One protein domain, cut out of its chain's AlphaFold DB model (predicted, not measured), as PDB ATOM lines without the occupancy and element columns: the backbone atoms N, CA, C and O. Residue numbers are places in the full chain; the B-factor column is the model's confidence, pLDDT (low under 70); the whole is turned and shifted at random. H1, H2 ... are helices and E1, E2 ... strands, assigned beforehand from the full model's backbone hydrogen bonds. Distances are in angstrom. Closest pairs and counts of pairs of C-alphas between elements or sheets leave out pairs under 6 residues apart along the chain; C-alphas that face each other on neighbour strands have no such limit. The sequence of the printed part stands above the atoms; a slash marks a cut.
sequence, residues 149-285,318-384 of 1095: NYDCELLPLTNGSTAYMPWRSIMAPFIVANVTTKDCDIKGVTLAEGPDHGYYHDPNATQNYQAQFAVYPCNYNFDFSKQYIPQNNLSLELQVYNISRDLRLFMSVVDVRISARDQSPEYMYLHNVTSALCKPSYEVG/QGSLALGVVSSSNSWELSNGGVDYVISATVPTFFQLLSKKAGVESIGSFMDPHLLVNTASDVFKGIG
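Overview. This is residues 149 to 285 and 318 to 384 of the 1095 residues of an uncharacterized protein of Trichoderma harzianum (UniProt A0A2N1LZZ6). A strongly twisted sheet, E1 E7 E6 E5, forms the core, with H2, H3, H4 and H5 packed over one side of it. On its other side a smaller twisted sheet, the meander E2 E3 E4 (each strand the antiparallel neighbour of the one before), is partly face to face with it through E4, while H1 lies off to one end, away from the other helices. The 204 printed residues include seven strands and five helices in the order E1 E2 E3 E4 E5 H1 E6 E7 H2 H3 H4 H5; both sheets are antiparallel and the class is mixed. The whole is compact, with a radius of gyration of the C-alphas of 16.6 A and spans of 57 by 39 by 31 A.

Along the chain. In the larger sheet, E1 is residues 149 to 154, beginning at C-alpha 149 (100.123, -31.010, -212.748); E7 is 268 to 285, 49.6 A long, and bends by 67 degrees at residue 271; E6 is 247 to 258, 32.6 A; E5 is 207 to 217, 31.4 A. In the smaller, E2 is 161 to 164, E3 173 to 180 and E4 185 to 193. H1 is 234 to 240, H2 318 to 330, 18.4 A, H3 349 to 358, H4 363 to 367, and H5 369 to 384, 21.5 A, ending at C-alpha 384 (103.766, -36.631, -206.829).

Arrangement. Within hydrogen-bond range are N 151 and O 279, 3.2 A apart, across the antiparallel neighbours E1 and E7, N 253 and O 274, 2.8 A apart, across the hairpin E6 and E7, and N 212 and O 252, 2.9 A apart, across the antiparallel neighbours E5 and E6. H2, H3 and H5 are on the same face: two layers, helices on one face of a sheet. H2 runs along the strands at a height over the sheet of 8.3 A, H5 runs slantwise at 7.3 A, and H3 stands up from the sheet. H3, the hub, touches H5 at a steep tilt of 65 degrees, opposite ways, closest at C-alphas 354 and 375, 5.9 A. H4 is over E6, only just, with 3 C-alphas. Every O i to N i+4 pair is within range in H1, H2, H3 and H5; H4 has 0 of 1, but 2 of 2 O i to N i+3 pairs. In the hairpins E2 and E3, and E3 and E4, N 163 and O 174 are 2.8 A apart, and N 179 and O 186 2.9 A. The closest C-alphas of E4 and E5, Ala 192 and Gln 210, are 6.3 A apart. H1 is not on either sheet.

Size, cuts and confidence. The farthest C-alphas, those of Gln 263 and Gly 285, are 59.2 A apart. Residues 286 to 317 are cut out, and C-alphas 285 and 318 are 16.1 A apart across the cut. The links E4 to E5, E5 to H1 and H2 to H3 are long. Residues 231 to 232 and 262 to 265 have pLDDT under 70.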
ATOM      1  N   ASN A 149     101.405 -31.082-212.059       93.69
ATOM      2  CA  ASN A 149     100.123 -31.010-212.748       93.69
ATOM      3  C   ASN A 149      99.637 -32.419-213.117       93.69
ATOM      4  O   ASN A 149     100.421 -33.362-213.263       93.69
ATOM      5  N   TYR A 150      98.322 -32.561-213.253       94.50
ATOM      6  CA  TYR A 150      97.672 -33.839-213.518       94.50
ATOM      7  C   TYR A 150      96.380 -33.601-214.294       94.50
ATOM      8  O   TYR A 150      95.366 -33.209-213.709       94.50
ATOM      9  N   ASP A 151      96.460 -33.802-215.608       93.88
ATOM     10  CA  ASP A 151      95.400 -33.479-216.560       93.88
ATOM     11  C   ASP A 151      94.727 -34.772-217.031       93.88
ATOM     12  O   ASP A 151      95.402 -35.658-217.555       93.88
ATOM     13  N   CYS A 152      93.412 -34.897-216.856       95.12
ATOM     14  CA  CYS A 152      92.663 -36.118-217.173       95.12
ATOM     15  C   CYS A 152      91.642 -35.905-218.296       95.12
ATOM     16  O   CYS A 152      90.878 -34.941-218.270       95.12
ATOM     17  N   GLU A 153      91.576 -36.852-219.233       94.31
ATOM     18  CA  GLU A 153      90.474 -37.001-220.189       94.31
ATOM     19  C   GLU A 153      89.552 -38.153-219.755       94.31
ATOM     20  O   GLU A 153      90.018 -39.237-219.405       94.31
ATOM     21  N   LEU A 154      88.234 -37.924-219.748       95.00
ATOM     22  CA  LEU A 154      87.242 -38.965-219.458       95.00
ATOM     23  C   LEU A 154      87.087 -39.898-220.661       95.00
ATOM     24  O   LEU A 154      87.029 -39.443-221.805       95.00
ATOM     25  N   LEU A 155      86.979 -41.200-220.401       93.69
ATOM     26  CA  LEU A 155      86.905 -42.225-221.438       93.69
ATOM     27  C   LEU A 155      85.468 -42.746-221.607       93.69
ATOM     28  O   LEU A 155      84.840 -43.124-220.618       93.69
ATOM     29  N   PRO A 156      84.946 -42.858-222.844       89.75
ATOM     30  CA  PRO A 156      83.602 -43.370-223.115       89.75
ATOM     31  C   PRO A 156      83.555 -44.913-223.122       89.75
ATOM     32  O   PRO A 156      82.996 -45.521-224.035       89.75
ATOM     33  N   LEU A 157      84.178 -45.562-222.133       88.06
ATOM     34  CA  LEU A 157      84.122 -47.018-221.977       88.06
ATOM     35  C   LEU A 157      82.766 -47.433-221.400       88.06
ATOM     36  O   LEU A 157      82.339 -46.909-220.379       88.06
ATOM     37  N   THR A 158      82.106 -48.395-222.044       82.44
ATOM     38  CA  THR A 158      80.800 -48.928-221.605       82.44
ATOM     39  C   THR A 158      80.761 -50.451-221.509       82.44
ATOM     40  O   THR A 158      79.940 -50.987-220.777       82.44
ATOM     41  N   ASN A 159      81.654 -51.150-222.215       83.19
ATOM     42  CA  ASN A 159      81.735 -52.608-222.270       83.19
ATOM     43  C   ASN A 159      83.197 -53.067-222.171       83.19
ATOM     44  O   ASN A 159      84.115 -52.328-222.530       83.19
ATOM     45  N   GLY A 160      83.395 -54.324-221.776       88.69
ATOM     46  CA  GLY A 160      84.680 -55.016-221.836       88.69
ATOM     47  C   GLY A 160      84.526 -56.459-222.317       88.69
ATOM     48  O   GLY A 160      83.417 -56.974-222.448       88.69
ATOM     49  N   SER A 161      85.650 -57.108-222.595       92.12
ATOM     50  CA  SER A 161      85.745 -58.514-222.996       92.12
ATOM     51  C   SER A 161      86.379 -59.351-221.890       92.12
ATOM     52  O   SER A 161      87.345 -58.900-221.277       92.12
ATOM     53  N   THR A 162      85.899 -60.575-221.671       91.06
ATOM     54  CA  THR A 162      86.544 -61.509-220.738       91.06
ATOM     55  C   THR A 162      87.900 -61.975-221.272       91.06
ATOM     56  O   THR A 162      88.007 -62.410-222.421       91.06
ATOM     57  N   ALA A 163      88.922 -61.931-220.424       91.69
ATOM     58  CA  ALA A 163      90.242 -62.503-220.642       91.69
ATOM     59  C   ALA A 163      90.635 -63.380-219.445       91.69
ATOM     60  O   ALA A 163      90.217 -63.132-218.316       91.69
ATOM     61  N   TYR A 164      91.470 -64.387-219.690       88.62
ATOM     62  CA  TYR A 164      92.093 -65.199-218.646       88.62
ATOM     63  C   TYR A 164      93.595 -64.937-218.689       88.62
ATOM     64  O   TYR A 164      94.209 -65.063-219.749       88.62
ATOM     65  N   MET A 165      94.175 -64.548-217.552       87.75
ATOM     66  CA  MET A 165      95.577 -64.142-217.432       87.75
ATOM     67  C   MET A 165      96.286 -65.021-216.388       87.75
ATOM     68  O   MET A 165      96.435 -64.579-215.250       87.75
ATOM     69  N   PRO A 166      96.760 -66.235-216.751       81.56
ATOM     70  CA  PRO A 166      97.302 -67.226-215.806       81.56
ATOM     71  C   PRO A 166      98.491 -66.765-214.952       81.56
ATOM     72  O   PRO A 166      98.840 -67.423-213.980       81.56
ATOM     73  N   TRP A 167      99.141 -65.664-215.336       79.25
ATOM     74  CA  TRP A 167     100.242 -65.024-214.608       79.25
ATOM     75  C   TRP A 167      99.784 -63.998-213.557       79.25
ATOM     76  O   TRP A 167     100.613 -63.529-212.784       79.25
ATOM     77  N   ARG A 168      98.502 -63.607-213.562       77.38
ATOM     78  CA  ARG A 168      97.848 -62.840-212.489       77.38
ATOM     79  C   ARG A 168      97.085 -63.783-211.567       77.38
ATOM     80  O   ARG A 168      97.333 -63.787-210.373       77.38
ATOM     81  N   SER A 169      96.217 -64.606-212.152       78.56
ATOM     82  CA  SER A 169      95.480 -65.663-211.461       78.56
ATOM     83  C   SER A 169      95.217 -66.825-212.418       78.56
ATOM     84  O   SER A 169      94.948 -66.630-213.606       78.56
ATOM     85  N   ILE A 170      95.274 -68.048-211.887       71.69
ATOM     86  CA  ILE A 170      95.013 -69.288-212.628       71.69
ATOM     87  C   ILE A 170      93.499 -69.550-212.764       71.69
ATOM     88  O   ILE A 170      93.093 -70.265-213.682       71.69
ATOM     89  N   MET A 171      92.662 -68.979-211.886       74.69
ATOM     90  CA  MET A 171      91.223 -69.277-211.805       74.69
ATOM     91  C   MET A 171      90.298 -68.063-211.994       74.69
ATOM     92  O   MET A 171      89.148 -68.260-212.391       74.69
ATOM     93  N   ALA A 172      90.762 -66.830-211.775       82.69
ATOM     94  CA  ALA A 172      89.935 -65.635-211.926       82.69
ATOM     95  C   ALA A 172      89.700 -65.259-213.409       82.69
ATOM     96  O   ALA A 172      90.653 -65.157-214.193       82.69
ATOM     97  N   PRO A 173      88.445 -64.995-213.826       88.31
ATOM     98  CA  PRO A 173      88.160 -64.302-215.076       88.31
ATOM     99  C   PRO A 173      88.397 -62.795-214.907       88.31
ATOM    100  O   PRO A 173      87.957 -62.193-213.933       88.31
ATOM    101  N   PHE A 174      89.030 -62.153-215.885       91.06
ATOM    102  CA  PHE A 174      89.242 -60.704-215.901       91.06
ATOM    103  C   PHE A 174      88.374 -60.055-216.974       91.06
ATOM    104  O   PHE A 174      88.205 -60.617-218.055       91.06
ATOM    105  N   ILE A 175      87.872 -58.848-216.728       93.06
ATOM    106  CA  ILE A 175      87.219 -58.033-217.758       93.06
ATOM    107  C   ILE A 175      88.200 -56.952-218.202       93.06
ATOM    108  O   ILE A 175      88.664 -56.153-217.389       93.06
ATOM    109  N   VAL A 176      88.521 -56.938-219.497       94.81
ATOM    110  CA  VAL A 176      89.491 -56.018-220.105       94.81
ATOM    111  C   VAL A 176      88.861 -55.169-221.209       94.81
ATOM    112  O   VAL A 176      87.881 -55.576-221.834       94.81
ATOM    113  N   ALA A 177      89.442 -54.006-221.489       94.75
ATOM    114  CA  ALA A 177      89.042 -53.125-222.587       94.75
ATOM    115  C   ALA A 177      90.255 -52.596-223.369       94.75
ATOM    116  O   ALA A 177      91.401 -52.709-222.937       94.75
ATOM    117  N   ASN A 178      90.000 -51.992-224.529       94.38
ATOM    118  CA  ASN A 178      90.989 -51.184-225.240       94.38
ATOM    119  C   ASN A 178      90.661 -49.706-225.015       94.38
ATOM    120  O   ASN A 178      89.491 -49.323-225.039       94.38
ATOM    121  N   VAL A 179      91.689 -48.887-224.819       94.06
ATOM    122  CA  VAL A 179      91.570 -47.439-224.632       94.06
ATOM    123  C   VAL A 179      92.167 -46.761-225.851       94.06
ATOM    124  O   VAL A 179      93.365 -46.869-226.090       94.06
ATOM    125  N   THR A 180      91.336 -46.041-226.600       91.56
ATOM    126  CA  THR A 180      91.772 -45.267-227.764       91.56
ATOM    127  C   THR A 180      91.248 -43.840-227.624       91.56
ATOM    128  O   THR A 180      90.039 -43.607-227.677       91.56
ATOM    129  N   THR A 181      92.154 -42.884-227.434       91.31
ATOM    130  CA  THR A 181      91.867 -41.441-227.412       91.31
ATOM    131  C   THR A 181      92.484 -40.770-228.643       91.31
ATOM    132  O   THR A 181      92.920 -41.444-229.578       91.31
ATOM    133  N   LYS A 182      92.488 -39.433-228.711       87.88
ATOM    134  CA  LYS A 182      92.972 -38.706-229.900       87.88
ATOM    135  C   LYS A 182      94.461 -38.950-230.187       87.88
ATOM    136  O   LYS A 182      94.882 -38.847-231.338       87.88
ATOM    137  N   ASP A 183      95.250 -39.211-229.150       91.69
ATOM    138  CA  ASP A 183      96.709 -39.290-229.207       91.69
ATOM    139  C   ASP A 183      97.304 -40.483-228.428       91.69
ATOM    140  O   ASP A 183      98.529 -40.600-228.334       91.69
ATOM    141  N   CYS A 184      96.469 -41.402-227.930       93.75
ATOM    142  CA  CYS A 184      96.888 -42.601-227.201       93.75
ATOM    143  C   CYS A 184      96.037 -43.835-227.558       93.75
ATOM    144  O   CYS A 184      94.820 -43.808-227.403       93.75
ATOM    145  N   ASP A 185      96.678 -44.930-227.980       94.62
ATOM    146  CA  ASP A 185      96.090 -46.277-228.093       94.62
ATOM    147  C   ASP A 185      96.759 -47.247-227.099       94.62
ATOM    148  O   ASP A 185      97.992 -47.320-227.041       94.62
ATOM    149  N   ILE A 186      95.955 -47.977-226.317       95.00
ATOM    150  CA  ILE A 186      96.370 -48.978-225.316       95.00
ATOM    151  C   ILE A 186      95.448 -50.203-225.428       95.00
ATOM    152  O   ILE A 186      94.223 -50.068-225.490       95.00
ATOM    153  N   LYS A 187      96.018 -51.414-225.413       94.38
ATOM    154  CA  LYS A 187      95.280 -52.672-225.626       94.38
ATOM    155  C   LYS A 187      95.233 -53.535-224.367       94.38
ATOM    156  O   LYS A 187      96.272 -53.793-223.761       94.38
ATOM    157  N   GLY A 188      94.045 -54.027-224.023       92.62
ATOM    158  CA  GLY A 188      93.847 -54.983-222.933       92.62
ATOM    159  C   GLY A 188      94.052 -54.416-221.524       92.62
ATOM    160  O   GLY A 188      94.596 -55.124-220.678       92.62
ATOM    161  N   VAL A 189      93.642 -53.168-221.255       93.75
ATOM    162  CA  VAL A 189      93.628 -52.630-219.880       93.75
ATOM    163  C   VAL A 189      92.624 -53.406-219.031       93.75
ATOM    164  O   VAL A 189      91.546 -53.755-219.516       93.75
ATOM    165  N   THR A 190      92.956 -53.684-217.774       92.44
ATOM    166  CA  THR A 190      92.046 -54.365-216.842       92.44
ATOM    167  C   THR A 190      91.014 -53.376-216.306       92.44
ATOM    168  O   THR A 190      91.359 -52.241-215.991       92.44
ATOM    169  N   LEU A 191      89.753 -53.805-216.226       93.25
ATOM    170  CA  LEU A 191      88.641 -53.057-215.630       93.25
ATOM    171  C   LEU A 191      88.157 -53.716-214.335       93.25
ATOM    172  O   LEU A 191      87.970 -53.030-213.337       93.25
ATOM    173  N   ALA A 192      87.966 -55.038-214.370       92.12
ATOM    174  CA  ALA A 192      87.488 -55.839-213.247       92.12
ATOM    175  C   ALA A 192      88.169 -57.211-213.199       92.12
ATOM    176  O   ALA A 192      88.625 -57.732-214.222       92.12
ATOM    177  N   GLU A 193      88.149 -57.816-212.020       89.44
ATOM    178  CA  GLU A 193      88.603 -59.168-211.711       89.44
ATOM    179  C   GLU A 193      87.460 -59.961-211.056       89.44
ATOM    180  O   GLU A 193      86.625 -59.401-210.344       89.44
ATOM    181  N   GLY A 194      87.352 -61.250-211.374       87.25
ATOM    182  CA  GLY A 194      86.386 -62.169-210.775       87.25
ATOM    183  C   GLY A 194      86.907 -62.811-209.486       87.25
ATOM    184  O   GLY A 194      88.039 -62.560-209.087       87.25
ATOM    185  N   PRO A 195      86.100 -63.650-208.815       82.50
ATOM    186  CA  PRO A 195      86.506 -64.298-207.571       82.50
ATOM    187  C   PRO A 195      87.644 -65.296-207.824       82.50
ATOM    188  O   PRO A 195      87.421 -66.373-208.388       82.50
ATOM    189  N   ASP A 196      88.857 -64.956-207.392       78.19
ATOM    190  CA  ASP A 196      89.991 -65.872-207.474       78.19
ATOM    191  C   ASP A 196      89.790 -67.065-206.537       78.19
ATOM    192  O   ASP A 196      89.237 -66.925-205.447       78.19
ATOM    193  N   HIS A 197      90.167 -68.259-206.995       75.31
ATOM    194  CA  HIS A 197      89.974 -69.535-206.302       75.31
ATOM    195  C   HIS A 197      88.545 -69.774-205.741       75.31
ATOM    196  O   HIS A 197      88.345 -70.626-204.873       75.31
ATOM    197  N   GLY A 198      87.524 -69.063-206.245       75.19
ATOM    198  CA  GLY A 198      86.154 -69.105-205.711       75.19
ATOM    199  C   GLY A 198      85.999 -68.459-204.323       75.19
ATOM    200  O   GLY A 198      85.092 -68.834-203.562       75.19
ATOM    201  N   TYR A 199      86.894 -67.530-203.972       78.81
ATOM    202  CA  TYR A 199      86.859 -66.741-202.745       78.81
ATOM    203  C   TYR A 199      85.852 -65.585-202.842       78.81
ATOM    204  O   TYR A 199      85.824 -64.829-203.812       78.81
ATOM    205  N   TYR A 200      85.046 -65.453-201.793       81.88
ATOM    206  CA  TYR A 200      84.098 -64.367-201.570       81.88
ATOM    207  C   TYR A 200      84.254 -63.934-200.115       81.88
ATOM    208  O   TYR A 200      84.084 -64.773-199.227       81.88
ATOM    209  N   HIS A 201      84.554 -62.656-199.880       80.69
ATOM    210  CA  HIS A 201      84.594 -62.085-198.537       80.69
ATOM    211  C   HIS A 201      83.170 -61.907-197.987       80.69
ATOM    212  O   HIS A 201      82.889 -62.325-196.865       80.69
ATOM    213  N   ASP A 202      82.240 -61.418-198.822       84.62
ATOM    214  CA  ASP A 202      80.796 -61.564-198.602       84.62
ATOM    215  C   ASP A 202      80.207 -62.598-199.585       84.62
ATOM    216  O   ASP A 202      79.977 -62.288-200.759       84.62
ATOM    217  N   PRO A 203      79.914 -63.833-199.132       82.56
ATOM    218  CA  PRO A 203      79.291 -64.868-199.957       82.56
ATOM    219  C   PRO A 203      77.896 -64.519-200.499       82.56
ATOM    220  O   PRO A 203      77.442 -65.171-201.441       82.56
ATOM    221  N   ASN A 204      77.200 -63.541-199.907       87.38
ATOM    222  CA  ASN A 204      75.836 -63.155-200.278       87.38
ATOM    223  C   ASN A 204      75.785 -61.961-201.242       87.38
ATOM    224  O   ASN A 204      74.715 -61.648-201.774       87.38
ATOM    225  N   ALA A 205      76.913 -61.287-201.472       86.12
ATOM    226  CA  ALA A 205      76.965 -60.116-202.328       86.12
ATOM    227  C   ALA A 205      76.660 -60.463-203.794       86.12
ATOM    228  O   ALA A 205      77.154 -61.438-204.359       86.12
ATOM    229  N   THR A 206      75.857 -59.609-204.431       89.25
ATOM    230  CA  THR A 206      75.522 -59.680-205.871       89.25
ATOM    231  C   THR A 206      76.058 -58.483-206.663       89.25
ATOM    232  O   THR A 206      75.807 -58.321-207.861       89.25
ATOM    233  N   GLN A 207      76.805 -57.622-205.976       90.75
ATOM    234  CA  GLN A 207      77.378 -56.386-206.474       90.75
ATOM    235  C   GLN A 207      78.769 -56.216-205.869       90.75
ATOM    236  O   GLN A 207      78.967 -56.524-204.698       90.75
ATOM    237  N   ASN A 208      79.706 -55.710-206.660       91.75
ATOM    238  CA  ASN A 208      81.035 -55.337-206.205       91.75
ATOM    239  C   ASN A 208      81.489 -54.089-206.977       91.75
ATOM    240  O   ASN A 208      81.518 -54.111-208.211       91.75
ATOM    241  N   TYR A 209      81.835 -53.016-206.263       94.88
ATOM    242  CA  TYR A 209      82.530 -51.881-206.857       94.88
ATOM    243  C   TYR A 209      84.028 -52.157-206.860       94.88
ATOM    244  O   TYR A 209      84.641 -52.303-205.810       94.88
ATOM    245  N   GLN A 210      84.636 -52.180-208.043       94.25
ATOM    246  CA  GLN A 210      86.081 -52.356-208.176       94.25
ATOM    247  C   GLN A 210      86.718 -51.114-208.774       94.25
ATOM    248  O   GLN A 210      86.088 -50.392-209.551       94.25
ATOM    249  N   ALA A 211      87.988 -50.891-208.449       94.62
ATOM    250  CA  ALA A 211      88.772 -49.818-209.029       94.62
ATOM    251  C   ALA A 211      90.124 -50.303-209.553       94.62
ATOM    252  O   ALA A 211      90.682 -51.293-209.086       94.62
ATOM    253  N   GLN A 212      90.652 -49.585-210.540       93.44
ATOM    254  CA  GLN A 212      91.943 -49.853-211.169       93.44
ATOM    255  C   GLN A 212      92.749 -48.559-211.230       93.44
ATOM    256  O   GLN A 212      92.206 -47.509-211.569       93.44
ATOM    257  N   PHE A 213      94.043 -48.640-210.919       94.44
ATOM    258  CA  PHE A 213      94.991 -47.527-210.998       94.44
ATOM    259  C   PHE A 213      96.334 -48.050-211.514       94.44
ATOM    260  O   PHE A 213      97.053 -48.752-210.804       94.44
ATOM    261  N   ALA A 214      96.656 -47.762-212.777       92.56
ATOM    262  CA  ALA A 214      97.823 -48.339-213.441       92.56
ATOM    263  C   ALA A 214      98.440 -47.393-214.478       92.56
ATOM    264  O   ALA A 214      97.745 -46.622-215.139       92.56
ATOM    265  N   VAL A 215      99.761 -47.481-214.660       92.62
ATOM    266  CA  VAL A 215     100.475 -46.811-215.758       92.62
ATOM    267  C   VAL A 215     100.451 -47.686-217.008       92.62
ATOM    268  O   VAL A 215     100.728 -48.883-216.936       92.62
ATOM    269  N   TYR A 216     100.215 -47.068-218.165       93.50
ATOM    270  CA  TYR A 216     100.318 -47.704-219.477       93.50
ATOM    271  C   TYR A 216     101.098 -46.827-220.478       93.50
ATOM    272  O   TYR A 216     100.953 -45.600-220.475       93.50
ATOM    273  N   PRO A 217     101.923 -47.427-221.360       93.25
ATOM    274  CA  PRO A 217     102.577 -46.720-222.456       93.25
ATOM    275  C   PRO A 217     101.615 -46.495-223.630       93.25
ATOM    276  O   PRO A 217     101.100 -47.450-224.212       93.25
ATOM    277  N   CYS A 218     101.425 -45.240-224.036       92.81
ATOM    278  CA  CYS A 218     100.612 -44.908-225.203       92.81
ATOM    279  C   CYS A 218     101.269 -45.343-226.516       92.81
ATOM    280  O   CYS A 218     102.476 -45.171-226.715       92.81
ATOM    281  N   ASN A 219     100.450 -45.826-227.456       93.19
ATOM    282  CA  ASN A 219     100.839 -46.157-228.833       93.19
ATOM    283  C   ASN A 219     101.945 -47.228-228.932       93.19
ATOM    284  O   ASN A 219     102.665 -47.304-229.931       93.19
ATOM    285  N   TYR A 220     102.092 -48.061-227.900       91.44
ATOM    286  CA  TYR A 220     103.014 -49.192-227.892       91.44
ATOM    287  C   TYR A 220     102.251 -50.493-228.155       91.44
ATOM    288  O   TYR A 220     101.225 -50.761-227.537       91.44
ATOM    289  N   ASN A 221     102.740 -51.314-229.089       90.56
ATOM    290  CA  ASN A 221     102.038 -52.527-229.511       90.56
ATOM    291  C   ASN A 221     102.279 -53.696-228.540       90.56
ATOM    292  O   ASN A 221     102.967 -54.658-228.879       90.56
ATOM    293  N   PHE A 222     101.701 -53.576-227.345       92.38
ATOM    294  CA  PHE A 222     101.656 -54.598-226.306       92.38
ATOM    295  C   PHE A 222     100.202 -54.771-225.848       92.38
ATOM    296  O   PHE A 222      99.521 -53.786-225.570       92.38
ATOM    297  N   ASP A 223      99.710 -56.008-225.821       93.12
ATOM    298  CA  ASP A 223      98.355 -56.347-225.376       93.12
ATOM    299  C   ASP A 223      98.420 -56.896-223.951       93.12
ATOM    300  O   ASP A 223      98.749 -58.065-223.737       93.12
ATOM    301  N   PHE A 224      98.099 -56.045-222.976       91.44
ATOM    302  CA  PHE A 224      98.216 -56.352-221.548       91.44
ATOM    303  C   PHE A 224      97.269 -57.469-221.079       91.44
ATOM    304  O   PHE A 224      97.474 -58.016-219.998       91.44
ATOM    305  N   SER A 225      96.293 -57.867-221.907       91.50
ATOM    306  CA  SER A 225      95.405 -59.008-221.649       91.50
ATOM    307  C   SER A 225      95.937 -60.354-222.158       91.50
ATOM    308  O   SER A 225      95.385 -61.399-221.821       91.50
ATOM    309  N   LYS A 226      96.989 -60.347-222.992       89.69
ATOM    310  CA  LYS A 226      97.530 -61.548-223.664       89.69
ATOM    311  C   LYS A 226      99.037 -61.731-223.513       89.69
ATOM    312  O   LYS A 226      99.546 -62.811-223.804       89.69
ATOM    313  N   GLN A 227      99.759 -60.682-223.130       88.25
ATOM    314  CA  GLN A 227     101.213 -60.667-223.046       88.25
ATOM    315  C   GLN A 227     101.658 -60.373-221.614       88.25
ATOM    316  O   GLN A 227     101.123 -59.493-220.945       88.25
ATOM    317  N   TYR A 228     102.669 -61.113-221.167       86.31
ATOM    318  CA  TYR A 228     103.214 -61.059-219.816       86.31
ATOM    319  C   TYR A 228     104.693 -60.669-219.848       86.31
ATOM    320  O   TYR A 228     105.420 -61.026-220.778       86.31
ATOM    321  N   ILE A 229     105.131 -59.949-218.818       83.75
ATOM    322  CA  ILE A 229     106.529 -59.608-218.566       83.75
ATOM    323  C   ILE A 229     106.998 -60.523-217.425       83.75
ATOM    324  O   ILE A 229     106.572 -60.313-216.292       83.75
ATOM    325  N   PRO A 230     107.832 -61.549-217.682       78.62
ATOM    326  CA  PRO A 230     108.337 -62.412-216.617       78.62
ATOM    327  C   PRO A 230     109.115 -61.600-215.580       78.62
ATOM    328  O   PRO A 230     109.976 -60.816-215.975       78.62
ATOM    329  N   GLN A 231     108.876 -61.835-214.283       67.50
ATOM    330  CA  GLN A 231     109.527 -61.102-213.179       67.50
ATOM    331  C   GLN A 231     111.063 -61.037-213.301       67.50
ATOM    332  O   GLN A 231     111.672 -60.019-212.992       67.50
ATOM    333  N   ASN A 232     111.700 -62.077-213.847       69.06
ATOM    334  CA  ASN A 232     113.158 -62.128-214.022       69.06
ATOM    335  C   ASN A 232     113.663 -61.427-215.308       69.06
ATOM    336  O   ASN A 232     114.840 -61.538-215.647       69.06
ATOM    337  N   ASN A 233     112.799 -60.736-216.068       79.00
ATOM    338  CA  ASN A 233     113.120 -60.124-217.364       79.00
ATOM    339  C   ASN A 233     113.012 -58.587-217.347       79.00
ATOM    340  O   ASN A 233     112.285 -57.975-218.135       79.00
ATOM    341  N   LEU A 234     113.840 -57.971-216.501       79.31
ATOM    342  CA  LEU A 234     114.040 -56.519-216.403       79.31
ATOM    343  C   LEU A 234     114.280 -55.837-217.768       79.31
ATOM    344  O   LEU A 234     113.890 -54.691-217.981       79.31
ATOM    345  N   SER A 235     114.912 -56.530-218.724       83.94
ATOM    346  CA  SER A 235     115.158 -55.983-220.065       83.94
ATOM    347  C   SER A 235     113.864 -55.741-220.845       83.94
ATOM    348  O   SER A 235     113.731 -54.698-221.486       83.94
ATOM    349  N   LEU A 236     112.912 -56.678-220.788       85.00
ATOM    350  CA  LEU A 236     111.600 -56.518-221.413       85.00
ATOM    351  C   LEU A 236     110.771 -55.464-220.675       85.00
ATOM    352  O   LEU A 236     110.137 -54.628-221.316       85.00
ATOM    353  N   GLU A 237     110.827 -55.447-219.346       83.19
ATOM    354  CA  GLU A 237     110.110 -54.468-218.530       83.19
ATOM    355  C   GLU A 237     110.501 -53.021-218.880       83.19
ATOM    356  O   GLU A 237     109.642 -52.211-219.229       83.19
ATOM    357  N   LEU A 238     111.807 -52.729-218.924       83.56
ATOM    358  CA  LEU A 238     112.350 -51.424-219.322       83.56
ATOM    359  C   LEU A 238     112.074 -51.067-220.800       83.56
ATOM    360  O   LEU A 238     112.141 -49.895-221.180       83.56
ATOM    361  N   GLN A 239     111.763 -52.053-221.652       86.06
ATOM    362  CA  GLN A 239     111.330 -51.822-223.037       86.06
ATOM    363  C   GLN A 239     109.840 -51.477-223.145       86.06
ATOM    364  O   GLN A 239     109.480 -50.670-224.011       86.06
ATOM    365  N   VAL A 240     108.988 -52.061-222.298       87.31
ATOM    366  CA  VAL A 240     107.550 -51.759-222.224       87.31
ATOM    367  C   VAL A 240     107.354 -50.405-221.535       87.31
ATOM    368  O   VAL A 240     106.903 -49.448-222.169       87.31
ATOM    369  N   TYR A 241     107.805 -50.288-220.283       86.62
ATOM    370  CA  TYR A 241     107.690 -49.108-219.420       86.62
ATOM    371  C   TYR A 241     108.833 -48.103-219.622       86.62
ATOM    372  O   TYR A 241     109.381 -47.533-218.679       86.62
ATOM    373  N   ASN A 242     109.209 -47.863-220.880       87.25
ATOM    374  CA  ASN A 242     110.273 -46.919-221.200       87.25
ATOM    375  C   ASN A 242     109.860 -45.485-220.820       87.25
ATOM    376  O   ASN A 242     109.058 -44.858-221.516       87.25
ATOM    377  N   ILE A 243     110.478 -44.953-219.764       84.81
ATOM    378  CA  ILE A 243     110.239 -43.615-219.200       84.81
ATOM    379  C   ILE A 243     110.377 -42.447-220.193       84.81
ATOM    380  O   ILE A 243     109.926 -41.343-219.896       84.81
ATOM    381  N   SER A 244     110.996 -42.649-221.362       85.25
ATOM    382  CA  SER A 244     111.120 -41.618-222.408       85.25
ATOM    383  C   SER A 244     109.877 -41.504-223.304       85.25
ATOM    384  O   SER A 244     109.844 -40.645-224.185       85.25
ATOM    385  N   ARG A 245     108.883 -42.388-223.140       85.25
ATOM    386  CA  ARG A 245     107.614 -42.379-223.888       85.25
ATOM    387  C   ARG A 245     106.517 -41.619-223.137       85.25
ATOM    388  O   ARG A 245     106.655 -41.310-221.958       85.25
ATOM    389  N   ASP A 246     105.406 -41.367-223.828       90.06
ATOM    390  CA  ASP A 246     104.168 -40.887-223.206       90.06
ATOM    391  C   ASP A 246     103.549 -42.026-222.377       90.06
ATOM    392  O   ASP A 246     102.912 -42.935-222.917       90.06
ATOM    393  N   LEU A 247     103.816 -42.017-221.070       91.62
ATOM    394  CA  LEU A 247     103.200 -42.910-220.091       91.62
ATOM    395  C   LEU A 247     102.005 -42.183-219.460       91.62
ATOM    396  O   LEU A 247     102.174 -41.098-218.902       91.62
ATOM    397  N   ARG A 248     100.813 -42.778-219.530       93.25
ATOM    398  CA  ARG A 248      99.588 -42.235-218.919       93.25
ATOM    399  C   ARG A 248      99.103 -43.132-217.793       93.25
ATOM    400  O   ARG A 248      99.342 -44.337-217.809       93.25
ATOM    401  N   LEU A 249      98.414 -42.534-216.828       95.06
ATOM    402  CA  LEU A 249      97.728 -43.261-215.770       95.06
ATOM    403  C   LEU A 249      96.294 -43.526-216.213       95.06
ATOM    404  O   LEU A 249      95.540 -42.591-216.466       95.06
ATOM    405  N   PHE A 250      95.932 -44.795-216.304       95.94
ATOM    406  CA  PHE A 250      94.552 -45.220-216.445       95.94
ATOM    407  C   PHE A 250      93.941 -45.374-215.055       95.94
ATOM    408  O   PHE A 250      94.537 -46.004-214.175       95.94
ATOM    409  N   MET A 251      92.748 -44.812-214.879       96.00
ATOM    410  CA  MET A 251      91.916 -45.040-213.708       96.00
ATOM    411  C   MET A 251      90.502 -45.427-214.122       96.00
ATOM    412  O   MET A 251      89.937 -44.845-215.051       96.00
ATOM    413  N   SER A 252      89.909 -46.375-213.408       95.62
ATOM    414  CA  SER A 252      88.497 -46.707-213.565       95.62
ATOM    415  C   SER A 252      87.876 -47.130-212.251       95.62
ATOM    416  O   SER A 252      88.546 -47.765-211.442       95.62
ATOM    417  N   VAL A 253      86.586 -46.844-212.101       96.56
ATOM    418  CA  VAL A 253      85.687 -47.484-211.142       96.56
ATOM    419  C   VAL A 253      84.580 -48.170-211.927       96.56
ATOM    420  O   VAL A 253      84.090 -47.639-212.929       96.56
ATOM    421  N   VAL A 254      84.225 -49.379-211.511       95.62
ATOM    422  CA  VAL A 254      83.255 -50.222-212.202       95.62
ATOM    423  C   VAL A 254      82.260 -50.828-211.230       95.62
ATOM    424  O   VAL A 254      82.634 -51.301-210.161       95.62
ATOM    425  N   ASP A 255      80.990 -50.843-211.629       95.12
ATOM    426  CA  ASP A 255      79.941 -51.598-210.949       95.12
ATOM    427  C   ASP A 255      79.866 -52.998-211.568       95.12
ATOM    428  O   ASP A 255      79.377 -53.161-212.693       95.12
ATOM    429  N   VAL A 256      80.386 -54.005-210.866       92.19
ATOM    430  CA  VAL A 256      80.374 -55.403-211.305       92.19
ATOM    431  C   VAL A 256      79.181 -56.116-210.679       92.19
ATOM    432  O   VAL A 256      79.013 -56.132-209.460       92.19
ATOM    433  N   ARG A 257      78.366 -56.765-211.511       92.38
ATOM    434  CA  ARG A 257      77.308 -57.671-211.054       92.38
ATOM    435  C   ARG A 257      77.824 -59.095-211.099       92.38
ATOM    436  O   ARG A 257      78.305 -59.547-212.138       92.38
ATOM    437  N   ILE A 258      77.711 -59.770-209.964       88.00
ATOM    438  CA  ILE A 258      78.181 -61.136-209.732       88.00
ATOM    439  C   ILE A 258      77.033 -61.971-209.168       88.00
ATOM    440  O   ILE A 258      76.129 -61.436-208.521       88.00
ATOM    441  N   SER A 259      77.041 -63.276-209.412       83.81
ATOM    442  CA  SER A 259      76.182 -64.190-208.659       83.81
ATOM    443  C   SER A 259      76.732 -64.374-207.241       83.81
ATOM    444  O   SER A 259      77.952 -64.472-207.061       83.81
ATOM    445  N   ALA A 260      75.833 -64.493-206.259       78.00
ATOM    446  CA  ALA A 260      76.177 -64.960-204.916       78.00
ATOM    447  C   ALA A 260      76.806 -66.368-204.970       78.00
ATOM    448  O   ALA A 260      76.701 -67.071-205.981       78.00
ATOM    449  N   ARG A 261      77.487 -66.775-203.896       70.69
ATOM    450  CA  ARG A 261      78.376 -67.943-203.912       70.69
ATOM    451  C   ARG A 261      77.637 -69.282-204.053       70.69
ATOM    452  O   ARG A 261      77.198 -69.866-203.063       70.69
ATOM    453  N   ASP A 262      77.654 -69.822-205.265       55.62
ATOM    454  CA  ASP A 262      77.712 -71.268-205.515       55.62
ATOM    455  C   ASP A 262      79.111 -71.625-206.079       55.62
ATOM    456  O   ASP A 262      79.968 -70.748-206.195       55.62
ATOM    457  N   GLN A 263      79.398 -72.896-206.379       53.53
ATOM    458  CA  GLN A 263      80.772 -73.401-206.620       53.53
ATOM    459  C   GLN A 263      81.574 -72.719-207.754       53.53
ATOM    460  O   GLN A 263      82.798 -72.840-207.773       53.53
ATOM    461  N   SER A 264      80.910 -71.988-208.652       56.72
ATOM    462  CA  SER A 264      81.496 -71.033-209.605       56.72
ATOM    463  C   SER A 264      80.501 -69.885-209.828       56.72
ATOM    464  O   SER A 264      79.296 -70.135-209.740       56.72
ATOM    465  N   PRO A 265      80.940 -68.656-210.171       59.91
ATOM    466  CA  PRO A 265      80.009 -67.585-210.509       59.91
ATOM    467  C   PRO A 265      79.194 -67.935-211.765       59.91
ATOM    468  O   PRO A 265      79.761 -68.156-212.835       59.91
ATOM    469  N   GLU A 266      77.862 -67.963-211.647       72.56
ATOM    470  CA  GLU A 266      76.931 -68.210-212.760       72.56
ATOM    471  C   GLU A 266      76.995 -67.075-213.795       72.56
ATOM    472  O   GLU A 266      76.894 -67.304-215.001       72.56
ATOM    473  N   TYR A 267      77.214 -65.845-213.322       83.69
ATOM    474  CA  TYR A 267      77.449 -64.678-214.158       83.69
ATOM    475  C   TYR A 267      78.413 -63.688-213.496       83.69
ATOM    476  O   TYR A 267      78.459 -63.537-212.274       83.69
ATOM    477  N   MET A 268      79.147 -62.967-214.343       87.81
ATOM    478  CA  MET A 268      79.928 -61.784-213.993       87.81
ATOM    479  C   MET A 268      79.862 -60.810-215.175       87.81
ATOM    480  O   MET A 268      80.236 -61.179-216.289       87.81
ATOM    481  N   TYR A 269      79.385 -59.584-214.963       89.94
ATOM    482  CA  TYR A 269      79.343 -58.559-216.013       89.94
ATOM    483  C   TYR A 269      79.459 -57.134-215.456       89.94
ATOM    484  O   TYR A 269      79.133 -56.868-214.300       89.94
ATOM    485  N   LEU A 270      79.913 -56.205-216.303       92.38
ATOM    486  CA  LEU A 270      79.940 -54.772-216.001       92.38
ATOM    487  C   LEU A 270      78.532 -54.189-216.159       92.38
ATOM    488  O   LEU A 270      77.945 -54.286-217.236       92.38
ATOM    489  N   HIS A 271      77.995 -53.572-215.109       93.56
ATOM    490  CA  HIS A 271      76.751 -52.803-215.182       93.56
ATOM    491  C   HIS A 271      77.005 -51.351-215.592       93.56
ATOM    492  O   HIS A 271      76.253 -50.799-216.392       93.56
ATOM    493  N   ASN A 272      78.063 -50.742-215.055       94.19
ATOM    494  CA  ASN A 272      78.462 -49.376-215.373       94.19
ATOM    495  C   ASN A 272      79.982 -49.199-215.205       94.19
ATOM    496  O   ASN A 272      80.607 -49.914-214.420       94.19
ATOM    497  N   VAL A 273      80.568 -48.241-215.927       95.12
ATOM    498  CA  VAL A 273      82.009 -47.949-215.943       95.12
ATOM    499  C   VAL A 273      82.216 -46.437-215.953       95.12
ATOM    500  O   VAL A 273      81.767 -45.758-216.873       95.12
ATOM    501  N   THR A 274      82.969 -45.923-214.983       96.75
ATOM    502  CA  THR A 274      83.490 -44.551-214.999       96.75
ATOM    503  C   THR A 274      85.006 -44.629-215.079       96.75
ATOM    504  O   THR A 274      85.642 -45.282-214.259       96.75
ATOM    505  N   SER A 275      85.615 -44.013-216.096       95.88
ATOM    506  CA  SER A 275      87.062 -44.130-216.320       95.88
ATOM    507  C   SER A 275      87.680 -42.874-216.924       95.88
ATOM    508  O   SER A 275      87.018 -42.107-217.629       95.88
ATOM    509  N   ALA A 276      88.962 -42.666-216.633       96.31
ATOM    510  CA  ALA A 276      89.748 -41.543-217.115       96.31
ATOM    511  C   ALA A 276      91.170 -41.983-217.485       96.31
ATOM    512  O   ALA A 276      91.731 -42.918-216.909       96.31
ATOM    513  N   LEU A 277      91.762 -41.270-218.439       96.12
ATOM    514  CA  LEU A 277      93.164 -41.382-218.809       96.12
ATOM    515  C   LEU A 277      93.856 -40.065-218.465       96.12
ATOM    516  O   LEU A 277      93.479 -39.008-218.963       96.12
ATOM    517  N   CYS A 278      94.856 -40.122-217.596       95.81
ATOM    518  CA  CYS A 278      95.490 -38.942-217.032       95.81
ATOM    519  C   CYS A 278      96.954 -38.830-217.450       95.81
ATOM    520  O   CYS A 278      97.721 -39.798-217.413       95.81
ATOM    521  N   LYS A 279      97.347 -37.615-217.825       93.69
ATOM    522  CA  LYS A 279      98.701 -37.236-218.201       93.69
ATOM    523  C   LYS A 279      99.351 -36.467-217.046       93.69
ATOM    524  O   LYS A 279      98.972 -35.322-216.784       93.69
ATOM    525  N   PRO A 280     100.320 -37.068-216.338       93.38
ATOM    526  CA  PRO A 280     101.066 -36.366-215.309       93.38
ATOM    527  C   PRO A 280     102.094 -35.440-215.956       93.38
ATOM    528  O   PRO A 280     102.734 -35.785-216.951       93.38
ATOM    529  N   SER A 281     102.294 -34.264-215.377       91.81
ATOM    530  CA  SER A 281     103.362 -33.362-215.796       91.81
ATOM    531  C   SER A 281     103.896 -32.553-214.619       91.81
ATOM    532  O   SER A 281     103.343 -32.571-213.520       91.81
ATOM    533  N   TYR A 282     105.014 -31.865-214.827       90.62
ATOM    534  CA  TYR A 282     105.517 -30.886-213.875       90.62
ATOM    535  C   TYR A 282     106.192 -29.728-214.618       90.62
ATOM    536  O   TYR A 282     106.732 -29.910-215.714       90.62
ATOM    537  N   GLU A 283     106.161 -28.540-214.022       88.44
ATOM    538  CA  GLU A 283     106.726 -27.300-214.562       88.44
ATOM    539  C   GLU A 283     107.846 -26.781-213.652       88.44
ATOM    540  O   GLU A 283     107.717 -26.811-212.428       88.44
ATOM    541  N   VAL A 284     108.928 -26.271-214.246       88.38
ATOM    542  CA  VAL A 284     109.966 -25.511-213.530       88.38
ATOM    543  C   VAL A 284     109.609 -24.029-213.616       88.38
ATOM    544  O   VAL A 284     109.354 -23.520-214.709       88.38
ATOM    545  N   GLY A 285     109.619 -23.320-212.491       88.50
ATOM    546  CA  GLY A 285     109.298 -21.894-212.455       88.50
ATOM    547  C   GLY A 285     109.971 -21.153-211.311       88.50
ATOM    548  O   GLY A 285     110.567 -21.761-210.426       88.50
ATOM    549  N   GLN A 318     108.455 -37.160-217.078       87.19
ATOM    550  CA  GLN A 318     107.046 -37.285-216.679       87.19
ATOM    551  C   GLN A 318     106.640 -38.760-216.481       87.19
ATOM    552  O   GLN A 318     105.862 -39.067-215.583       87.19
ATOM    553  N   GLY A 319     107.237 -39.683-217.247       87.31
ATOM    554  CA  GLY A 319     107.077 -41.126-217.059       87.31
ATOM    555  C   GLY A 319     107.694 -41.648-215.754       87.31
ATOM    556  O   GLY A 319     107.081 -42.486-215.098       87.31
ATOM    557  N   SER A 320     108.849 -41.123-215.327       87.62
ATOM    558  CA  SER A 320     109.422 -41.434-214.006       87.62
ATOM    559  C   SER A 320     108.501 -40.973-212.867       87.62
ATOM    560  O   SER A 320     108.313 -41.720-211.910       87.62
ATOM    561  N   LEU A 321     107.865 -39.796-212.985       90.12
ATOM    562  CA  LEU A 321     106.862 -39.327-212.016       90.12
ATOM    563  C   LEU A 321     105.621 -40.235-211.988       90.12
ATOM    564  O   LEU A 321     105.149 -40.595-210.913       90.12
ATOM    565  N   ALA A 322     105.117 -40.622-213.165       91.38
ATOM    566  CA  ALA A 322     103.967 -41.512-213.311       91.38
ATOM    567  C   ALA A 322     104.185 -42.850-212.585       91.38
ATOM    568  O   ALA A 322     103.355 -43.268-211.778       91.38
ATOM    569  N   LEU A 323     105.327 -43.492-212.858       89.88
ATOM    570  CA  LEU A 323     105.717 -44.752-212.231       89.88
ATOM    571  C   LEU A 323     105.971 -44.583-210.730       89.88
ATOM    572  O   LEU A 323     105.520 -45.426-209.968       89.88
ATOM    573  N   GLY A 324     106.611 -43.491-210.300       89.75
ATOM    574  CA  GLY A 324     106.879 -43.233-208.882       89.75
ATOM    575  C   GLY A 324     105.610 -43.109-208.034       89.75
ATOM    576  O   GLY A 324     105.547 -43.681-206.952       89.75
ATOM    577  N   VAL A 325     104.568 -42.431-208.533       93.25
ATOM    578  CA  VAL A 325     103.288 -42.309-207.807       93.25
ATOM    579  C   VAL A 325     102.528 -43.638-207.752       93.25
ATOM    580  O   VAL A 325     102.013 -43.994-206.691       93.25
ATOM    581  N   VAL A 326     102.475 -44.396-208.856       92.44
ATOM    582  CA  VAL A 326     101.835 -45.727-208.858       92.44
ATOM    583  C   VAL A 326     102.604 -46.709-207.981       92.44
ATOM    584  O   VAL A 326     101.990 -47.404-207.182       92.44
ATOM    585  N   SER A 327     103.935 -46.724-208.065       89.31
ATOM    586  CA  SER A 327     104.796 -47.556-207.222       89.31
ATOM    587  C   SER A 327     104.604 -47.246-205.744       89.31
ATOM    588  O   SER A 327     104.329 -48.149-204.962       89.31
ATOM    589  N   SER A 328     104.646 -45.967-205.363       91.50
ATOM    590  CA  SER A 328     104.460 -45.561-203.969       91.50
ATOM    591  C   SER A 328     103.069 -45.903-203.428       91.50
ATOM    592  O   SER A 328     102.929 -46.244-202.258       91.50
ATOM    593  N   SER A 329     102.044 -45.874-204.284       92.50
ATOM    594  CA  SER A 329     100.685 -46.277-203.901       92.50
ATOM    595  C   SER A 329     100.533 -47.800-203.803       92.50
ATOM    596  O   SER A 329      99.881 -48.281-202.889       92.50
ATOM    597  N   ASN A 330     101.120 -48.562-204.732       87.94
ATOM    598  CA  ASN A 330     100.929 -50.014-204.834       87.94
ATOM    599  C   ASN A 330     101.906 -50.830-203.970       87.94
ATOM    600  O   ASN A 330     101.634 -51.991-203.696       87.94
ATOM    601  N   SER A 331     103.032 -50.248-203.548       85.69
ATOM    602  CA  SER A 331     103.974 -50.850-202.583       85.69
ATOM    603  C   SER A 331     103.557 -50.641-201.123       85.69
ATOM    604  O   SER A 331     104.316 -50.967-200.213       85.69
ATOM    605  N   TRP A 332     102.365 -50.082-200.895       88.00
ATOM    606  CA  TRP A 332     101.832 -49.804-199.572       88.00
ATOM    607  C   TRP A 332     100.447 -50.418-199.396       88.00
ATOM    608  O   TRP A 332      99.490 -50.003-200.051       88.00
ATOM    609  N   GLU A 333     100.323 -51.360-198.468       83.50
ATOM    610  CA  GLU A 333      99.033 -51.876-198.014       83.50
ATOM    611  C   GLU A 333      98.514 -50.986-196.871       83.50
ATOM    612  O   GLU A 333      99.121 -50.908-195.803       83.50
ATOM    613  N   LEU A 334      97.423 -50.252-197.126       87.50
ATOM    614  CA  LEU A 334      96.785 -49.360-196.146       87.50
ATOM    615  C   LEU A 334      95.710 -50.094-195.324       87.50
ATOM    616  O   LEU A 334      95.692 -49.982-194.102       87.50
ATOM    617  N   SER A 335      94.836 -50.832-196.009       85.31
ATOM    618  CA  SER A 335      93.794 -51.730-195.485       85.31
ATOM    619  C   SER A 335      93.246 -52.570-196.662       85.31
ATOM    620  O   SER A 335      93.704 -52.420-197.801       85.31
ATOM    621  N   ASN A 336      92.264 -53.446-196.435       83.56
ATOM    622  CA  ASN A 336      91.614 -54.263-197.473       83.56
ATOM    623  C   ASN A 336      90.685 -53.452-198.414       83.56
ATOM    624  O   ASN A 336      90.482 -53.846-199.567       83.56
ATOM    625  N   GLY A 337      90.165 -52.306-197.956       83.00
ATOM    626  CA  GLY A 337      89.206 -51.472-198.690       83.00
ATOM    627  C   GLY A 337      87.778 -51.425-198.131       83.00
ATOM    628  O   GLY A 337      86.908 -50.831-198.763       83.00
ATOM    629  N   GLY A 338      87.519 -52.016-196.965       85.25
ATOM    630  CA  GLY A 338      86.241 -51.930-196.262       85.25
ATOM    631  C   GLY A 338      85.082 -52.560-197.037       85.25
ATOM    632  O   GLY A 338      85.158 -53.704-197.478       85.25
ATOM    633  N   VAL A 339      83.989 -51.809-197.203       88.31
ATOM    634  CA  VAL A 339      82.721 -52.312-197.772       88.31
ATOM    635  C   VAL A 339      82.809 -52.776-199.231       88.31
ATOM    636  O   VAL A 339      81.945 -53.530-199.674       88.31
ATOM    637  N   ASP A 340      83.836 -52.353-199.973       90.06
ATOM    638  CA  ASP A 340      84.055 -52.767-201.365       90.06
ATOM    639  C   ASP A 340      84.971 -54.006-201.487       90.06
ATOM    640  O   ASP A 340      85.101 -54.578-202.572       90.06
ATOM    641  N   TYR A 341      85.570 -54.489-200.387       88.25
ATOM    642  CA  TYR A 341      86.314 -55.755-200.360       88.25
ATOM    643  C   TYR A 341      85.343 -56.949-200.345       88.25
ATOM    644  O   TYR A 341      85.103 -57.587-199.327       88.25
ATOM    645  N   VAL A 342      84.720 -57.225-201.495       86.38
ATOM    646  CA  VAL A 342      83.636 -58.218-201.622       86.38
ATOM    647  C   VAL A 342      84.131 -59.606-202.061       86.38
ATOM    648  O   VAL A 342      83.566 -60.628-201.662       86.38
ATOM    649  N   ILE A 343      85.176 -59.663-202.891       84.06
ATOM    650  CA  ILE A 343      85.757 -60.904-203.448       84.06
ATOM    651  C   ILE A 343      87.258 -60.980-203.119       84.06
ATOM    652  O   ILE A 343      87.677 -60.458-202.096       84.06
ATOM    653  N   SER A 344      88.083 -61.623-203.949       78.19
ATOM    654  CA  SER A 344      89.544 -61.663-203.794       78.19
ATOM    655  C   SER A 344      90.270 -60.319-203.990       78.19
ATOM    656  O   SER A 344      91.377 -60.152-203.489       78.19
ATOM    657  N   ALA A 345      89.697 -59.367-204.730       78.75
ATOM    658  CA  ALA A 345      90.361 -58.104-205.057       78.75
ATOM    659  C   ALA A 345      90.171 -57.049-203.949       78.75
ATOM    660  O   ALA A 345      89.048 -56.611-203.698       78.75
ATOM    661  N   THR A 346      91.272 -56.616-203.327       84.12
ATOM    662  CA  THR A 346      91.310 -55.464-202.409       84.12
ATOM    663  C   THR A 346      91.200 -54.139-203.169       84.12
ATOM    664  O   THR A 346      91.557 -54.035-204.347       84.12
ATOM    665  N   VAL A 347      90.711 -53.091-202.502       90.25
ATOM    666  CA  VAL A 347      90.647 -51.749-203.106       90.25
ATOM    667  C   VAL A 347      92.067 -51.183-203.218       90.25
ATOM    668  O   VAL A 347      92.758 -51.121-202.201       90.25
ATOM    669  N   PRO A 348      92.524 -50.689-204.387       92.69
ATOM    670  CA  PRO A 348      93.856 -50.100-204.506       92.69
ATOM    671  C   PRO A 348      94.056 -48.935-203.528       92.69
ATOM    672  O   PRO A 348      93.209 -48.042-203.454       92.69
ATOM    673  N   THR A 349      95.198 -48.878-202.838       93.38
ATOM    674  CA  THR A 349      95.510 -47.849-201.824       93.38
ATOM    675  C   THR A 349      95.299 -46.417-202.325       93.38
ATOM    676  O   THR A 349      94.793 -45.574-201.588       93.38
ATOM    677  N   PHE A 350      95.569 -46.134-203.606       96.00
ATOM    678  CA  PHE A 350      95.240 -44.839-204.215       96.00
ATOM    679  C   PHE A 350      93.743 -44.495-204.078       96.00
ATOM    680  O   PHE A 350      93.401 -43.398-203.646       96.00
ATOM    681  N   PHE A 351      92.841 -45.440-204.355       96.25
ATOM    682  CA  PHE A 351      91.392 -45.260-204.208       96.25
ATOM    683  C   PHE A 351      90.923 -45.203-202.748       96.25
ATOM    684  O   PHE A 351      89.972 -44.481-202.444       96.25
ATOM    685  N   GLN A 352      91.618 -45.869-201.823       95.12
ATOM    686  CA  GLN A 352      91.381 -45.687-200.386       95.12
ATOM    687  C   GLN A 352      91.722 -44.245-199.949       95.12
ATOM    688  O   GLN A 352      90.940 -43.598-199.248       95.12
ATOM    689  N   LEU A 353      92.830 -43.679-200.451       96.38
ATOM    690  CA  LEU A 353      93.198 -42.274-200.226       96.38
ATOM    691  C   LEU A 353      92.195 -41.293-200.858       96.38
ATOM    692  O   LEU A 353      91.876 -40.281-200.232       96.38
ATOM    693  N   LEU A 354      91.658 -41.588-202.052       96.81
ATOM    694  CA  LEU A 354      90.551 -40.817-202.639       96.81
ATOM    695  C   LEU A 354      89.322 -40.837-201.718       96.81
ATOM    696  O   LEU A 354      88.766 -39.779-201.427       96.81
ATOM    697  N   SER A 355      88.925 -42.017-201.234       95.62
ATOM    698  CA  SER A 355      87.743 -42.207-200.378       95.62
ATOM    699  C   SER A 355      87.841 -41.371-199.101       95.62
ATOM    700  O   SER A 355      86.948 -40.574-198.805       95.62
ATOM    701  N   LYS A 356      88.999 -41.413-198.427       94.00
ATOM    702  CA  LYS A 356      89.306 -40.545-197.277       94.00
ATOM    703  C   LYS A 356      89.313 -39.059-197.619       94.00
ATOM    704  O   LYS A 356      88.814 -38.252-196.839       94.00
ATOM    705  N   LYS A 357      89.865 -38.676-198.776       95.56
ATOM    706  CA  LYS A 357      89.930 -37.272-199.214       95.56
ATOM    707  C   LYS A 357      88.546 -36.695-199.531       95.56
ATOM    708  O   LYS A 357      88.331 -35.509-199.299       95.56
ATOM    709  N   ALA A 358      87.628 -37.520-200.037       95.75
ATOM    710  CA  ALA A 358      86.238 -37.153-200.310       95.75
ATOM    711  C   ALA A 358      85.303 -37.312-199.092       95.75
ATOM    712  O   ALA A 358      84.232 -36.709-199.079       95.75
ATOM    713  N   GLY A 359      85.696 -38.087-198.075       95.12
ATOM    714  CA  GLY A 359      84.862 -38.390-196.909       95.12
ATOM    715  C   GLY A 359      83.746 -39.396-197.210       95.12
ATOM    716  O   GLY A 359      82.636 -39.236-196.710       95.12
ATOM    717  N   VAL A 360      84.027 -40.396-198.054       94.38
ATOM    718  CA  VAL A 360      83.078 -41.443-198.472       94.38
ATOM    719  C   VAL A 360      83.562 -42.831-198.047       94.38
ATOM    720  O   VAL A 360      84.765 -43.072-197.991       94.38
ATOM    721  N   GLU A 361      82.623 -43.737-197.764       90.81
ATOM    722  CA  GLU A 361      82.919 -45.109-197.314       90.81
ATOM    723  C   GLU A 361      83.124 -46.100-198.470       90.81
ATOM    724  O   GLU A 361      83.929 -47.012-198.336       90.81
ATOM    725  N   SER A 362      82.425 -45.912-199.600       94.31
ATOM    726  CA  SER A 362      82.535 -46.771-200.792       94.31
ATOM    727  C   SER A 362      83.043 -46.002-202.010       94.31
ATOM    728  O   SER A 362      82.581 -44.889-202.319       94.31
ATOM    729  N   ILE A 363      83.931 -46.652-202.766       95.75
ATOM    730  CA  ILE A 363      84.473 -46.184-204.041       95.75
ATOM    731  C   ILE A 363      83.400 -46.060-205.127       95.75
ATOM    732  O   ILE A 363      83.611 -45.323-206.090       95.75
ATOM    733  N   GLY A 364      82.225 -46.681-204.956       95.06
ATOM    734  CA  GLY A 364      81.061 -46.487-205.826       95.06
ATOM    735  C   GLY A 364      80.629 -45.017-205.951       95.06
ATOM    736  O   GLY A 364      80.034 -44.629-206.956       95.06
ATOM    737  N   SER A 365      81.007 -44.160-204.996       96.69
ATOM    738  CA  SER A 365      80.829 -42.701-205.079       96.69
ATOM    739  C   SER A 365      81.592 -42.075-206.259       96.69
ATOM    740  O   SER A 365      81.111 -41.133-206.887       96.69
ATOM    741  N   PHE A 366      82.754 -42.627-206.626       97.06
ATOM    742  CA  PHE A 366      83.575 -42.185-207.762       97.06
ATOM    743  C   PHE A 366      83.064 -42.686-209.122       97.06
ATOM    744  O   PHE A 366      83.716 -42.482-210.147       97.06
ATOM    745  N   MET A 367      81.867 -43.283-209.166       95.75
ATOM    746  CA  MET A 367      81.114 -43.391-210.415       95.75
ATOM    747  C   MET A 367      80.695 -42.005-210.945       95.75
ATOM    748  O   MET A 367      80.453 -41.881-212.145       95.75
ATOM    749  N   ASP A 368      80.668 -40.955-210.109       96.31
ATOM    750  CA  ASP A 368      80.652 -39.565-210.587       96.31
ATOM    751  C   ASP A 368      82.025 -39.204-211.208       96.31
ATOM    752  O   ASP A 368      83.035 -39.149-210.495       96.31
ATOM    753  N   PRO A 369      82.090 -38.919-212.526       95.25
ATOM    754  CA  PRO A 369      83.346 -38.626-213.212       95.25
ATOM    755  C   PRO A 369      84.013 -37.325-212.749       95.25
ATOM    756  O   PRO A 369      85.238 -37.212-212.819       95.25
ATOM    757  N   HIS A 370      83.247 -36.335-212.280       95.19
ATOM    758  CA  HIS A 370      83.803 -35.087-211.761       95.19
ATOM    759  C   HIS A 370      84.406 -35.287-210.374       95.19
ATOM    760  O   HIS A 370      85.477 -34.741-210.103       95.19
ATOM    761  N   LEU A 371      83.763 -36.088-209.517       96.88
ATOM    762  CA  LEU A 371      84.327 -36.445-208.215       96.88
ATOM    763  C   LEU A 371      85.623 -37.248-208.395       96.88
ATOM    764  O   LEU A 371      86.646 -36.869-207.826       96.88
ATOM    765  N   LEU A 372      85.610 -38.278-209.252       96.62
ATOM    766  CA  LEU A 372      86.793 -39.086-209.568       96.62
ATOM    767  C   LEU A 372      87.977 -38.217-210.011       96.62
ATOM    768  O   LEU A 372      89.036 -38.265-209.392       96.62
ATOM    769  N   VAL A 373      87.805 -37.402-211.058       96.81
ATOM    770  CA  VAL A 373      88.913 -36.617-211.632       96.81
ATOM    771  C   VAL A 373      89.426 -35.550-210.664       96.81
ATOM    772  O   VAL A 373      90.641 -35.387-210.536       96.81
ATOM    773  N   ASN A 374      88.541 -34.841-209.956       96.19
ATOM    774  CA  ASN A 374      88.959 -33.786-209.030       96.19
ATOM    775  C   ASN A 374      89.725 -34.367-207.833       96.19
ATOM    776  O   ASN A 374      90.845 -33.934-207.553       96.19
ATOM    777  N   THR A 375      89.171 -35.385-207.164       97.12
ATOM    778  CA  THR A 375      89.818 -36.006-206.000       97.12
ATOM    779  C   THR A 375      91.101 -36.740-206.402       97.12
ATOM    780  O   THR A 375      92.109 -36.613-205.706       97.12
ATOM    781  N   ALA A 376      91.128 -37.421-207.557       96.69
ATOM    782  CA  ALA A 376      92.351 -38.033-208.079       96.69
ATOM    783  C   ALA A 376      93.445 -37.002-208.389       96.69
ATOM    784  O   ALA A 376      94.615 -37.271-208.126       96.69
ATOM    785  N   SER A 377      93.092 -35.819-208.910       96.44
ATOM    786  CA  SER A 377      94.059 -34.745-209.172       96.44
ATOM    787  C   SER A 377      94.708 -34.240-207.882       96.44
ATOM    788  O   SER A 377      95.928 -34.078-207.840       96.44
ATOM    789  N   ASP A 378      93.929 -34.060-206.813       95.75
ATOM    790  CA  ASP A 378      94.448 -33.635-205.508       95.75
ATOM    791  C   ASP A 378      95.342 -34.698-204.853       95.75
ATOM    792  O   ASP A 378      96.407 -34.360-204.326       95.75
ATOM    793  N   VAL A 379      94.942 -35.976-204.892       97.31
ATOM    794  CA  VAL A 379      95.750 -37.089-204.355       97.31
ATOM    795  C   VAL A 379      97.033 -37.266-205.171       97.31
ATOM    796  O   VAL A 379      98.121 -37.292-204.596       97.31
ATOM    797  N   PHE A 380      96.942 -37.296-206.506       97.12
ATOM    798  CA  PHE A 380      98.109 -37.449-207.375       97.12
ATOM    799  C   PHE A 380      99.113 -36.308-207.203       97.12
ATOM    800  O   PHE A 380     100.307 -36.576-207.084       97.12
ATOM    801  N   LYS A 381      98.661 -35.045-207.175       96.69
ATOM    802  CA  LYS A 381      99.553 -33.890-206.969       96.69
ATOM    803  C   LYS A 381     100.294 -34.004-205.646       96.69
ATOM    804  O   LYS A 381     101.514 -33.895-205.643       96.69
ATOM    805  N   GLY A 382      99.583 -34.330-204.567       96.31
ATOM    806  CA  GLY A 382     100.184 -34.475-203.247       96.31
ATOM    807  C   GLY A 382     101.241 -35.579-203.183       96.31
ATOM    808  O   GLY A 382     102.364 -35.309-202.758       96.31
ATOM    809  N   ILE A 383     100.930 -36.796-203.650       96.31
ATOM    810  CA  ILE A 383     101.909 -37.899-203.688       96.31
ATOM    811  C   ILE A 383     103.066 -37.545-204.636       96.31
ATOM    812  O   ILE A 383     104.228 -37.673-204.266       96.31
ATOM    813  N   GLY A 384     102.771 -37.027-205.832       95.00
ATOM    814  CA  GLY A 384     103.766 -36.631-206.829       95.00
ATOM    815  C   GLY A 384     104.730 -35.554-206.331       95.00
ATOM    816  O   GLY A 384     105.927 -35.629-206.597       95.00
TER     817      GLY A 384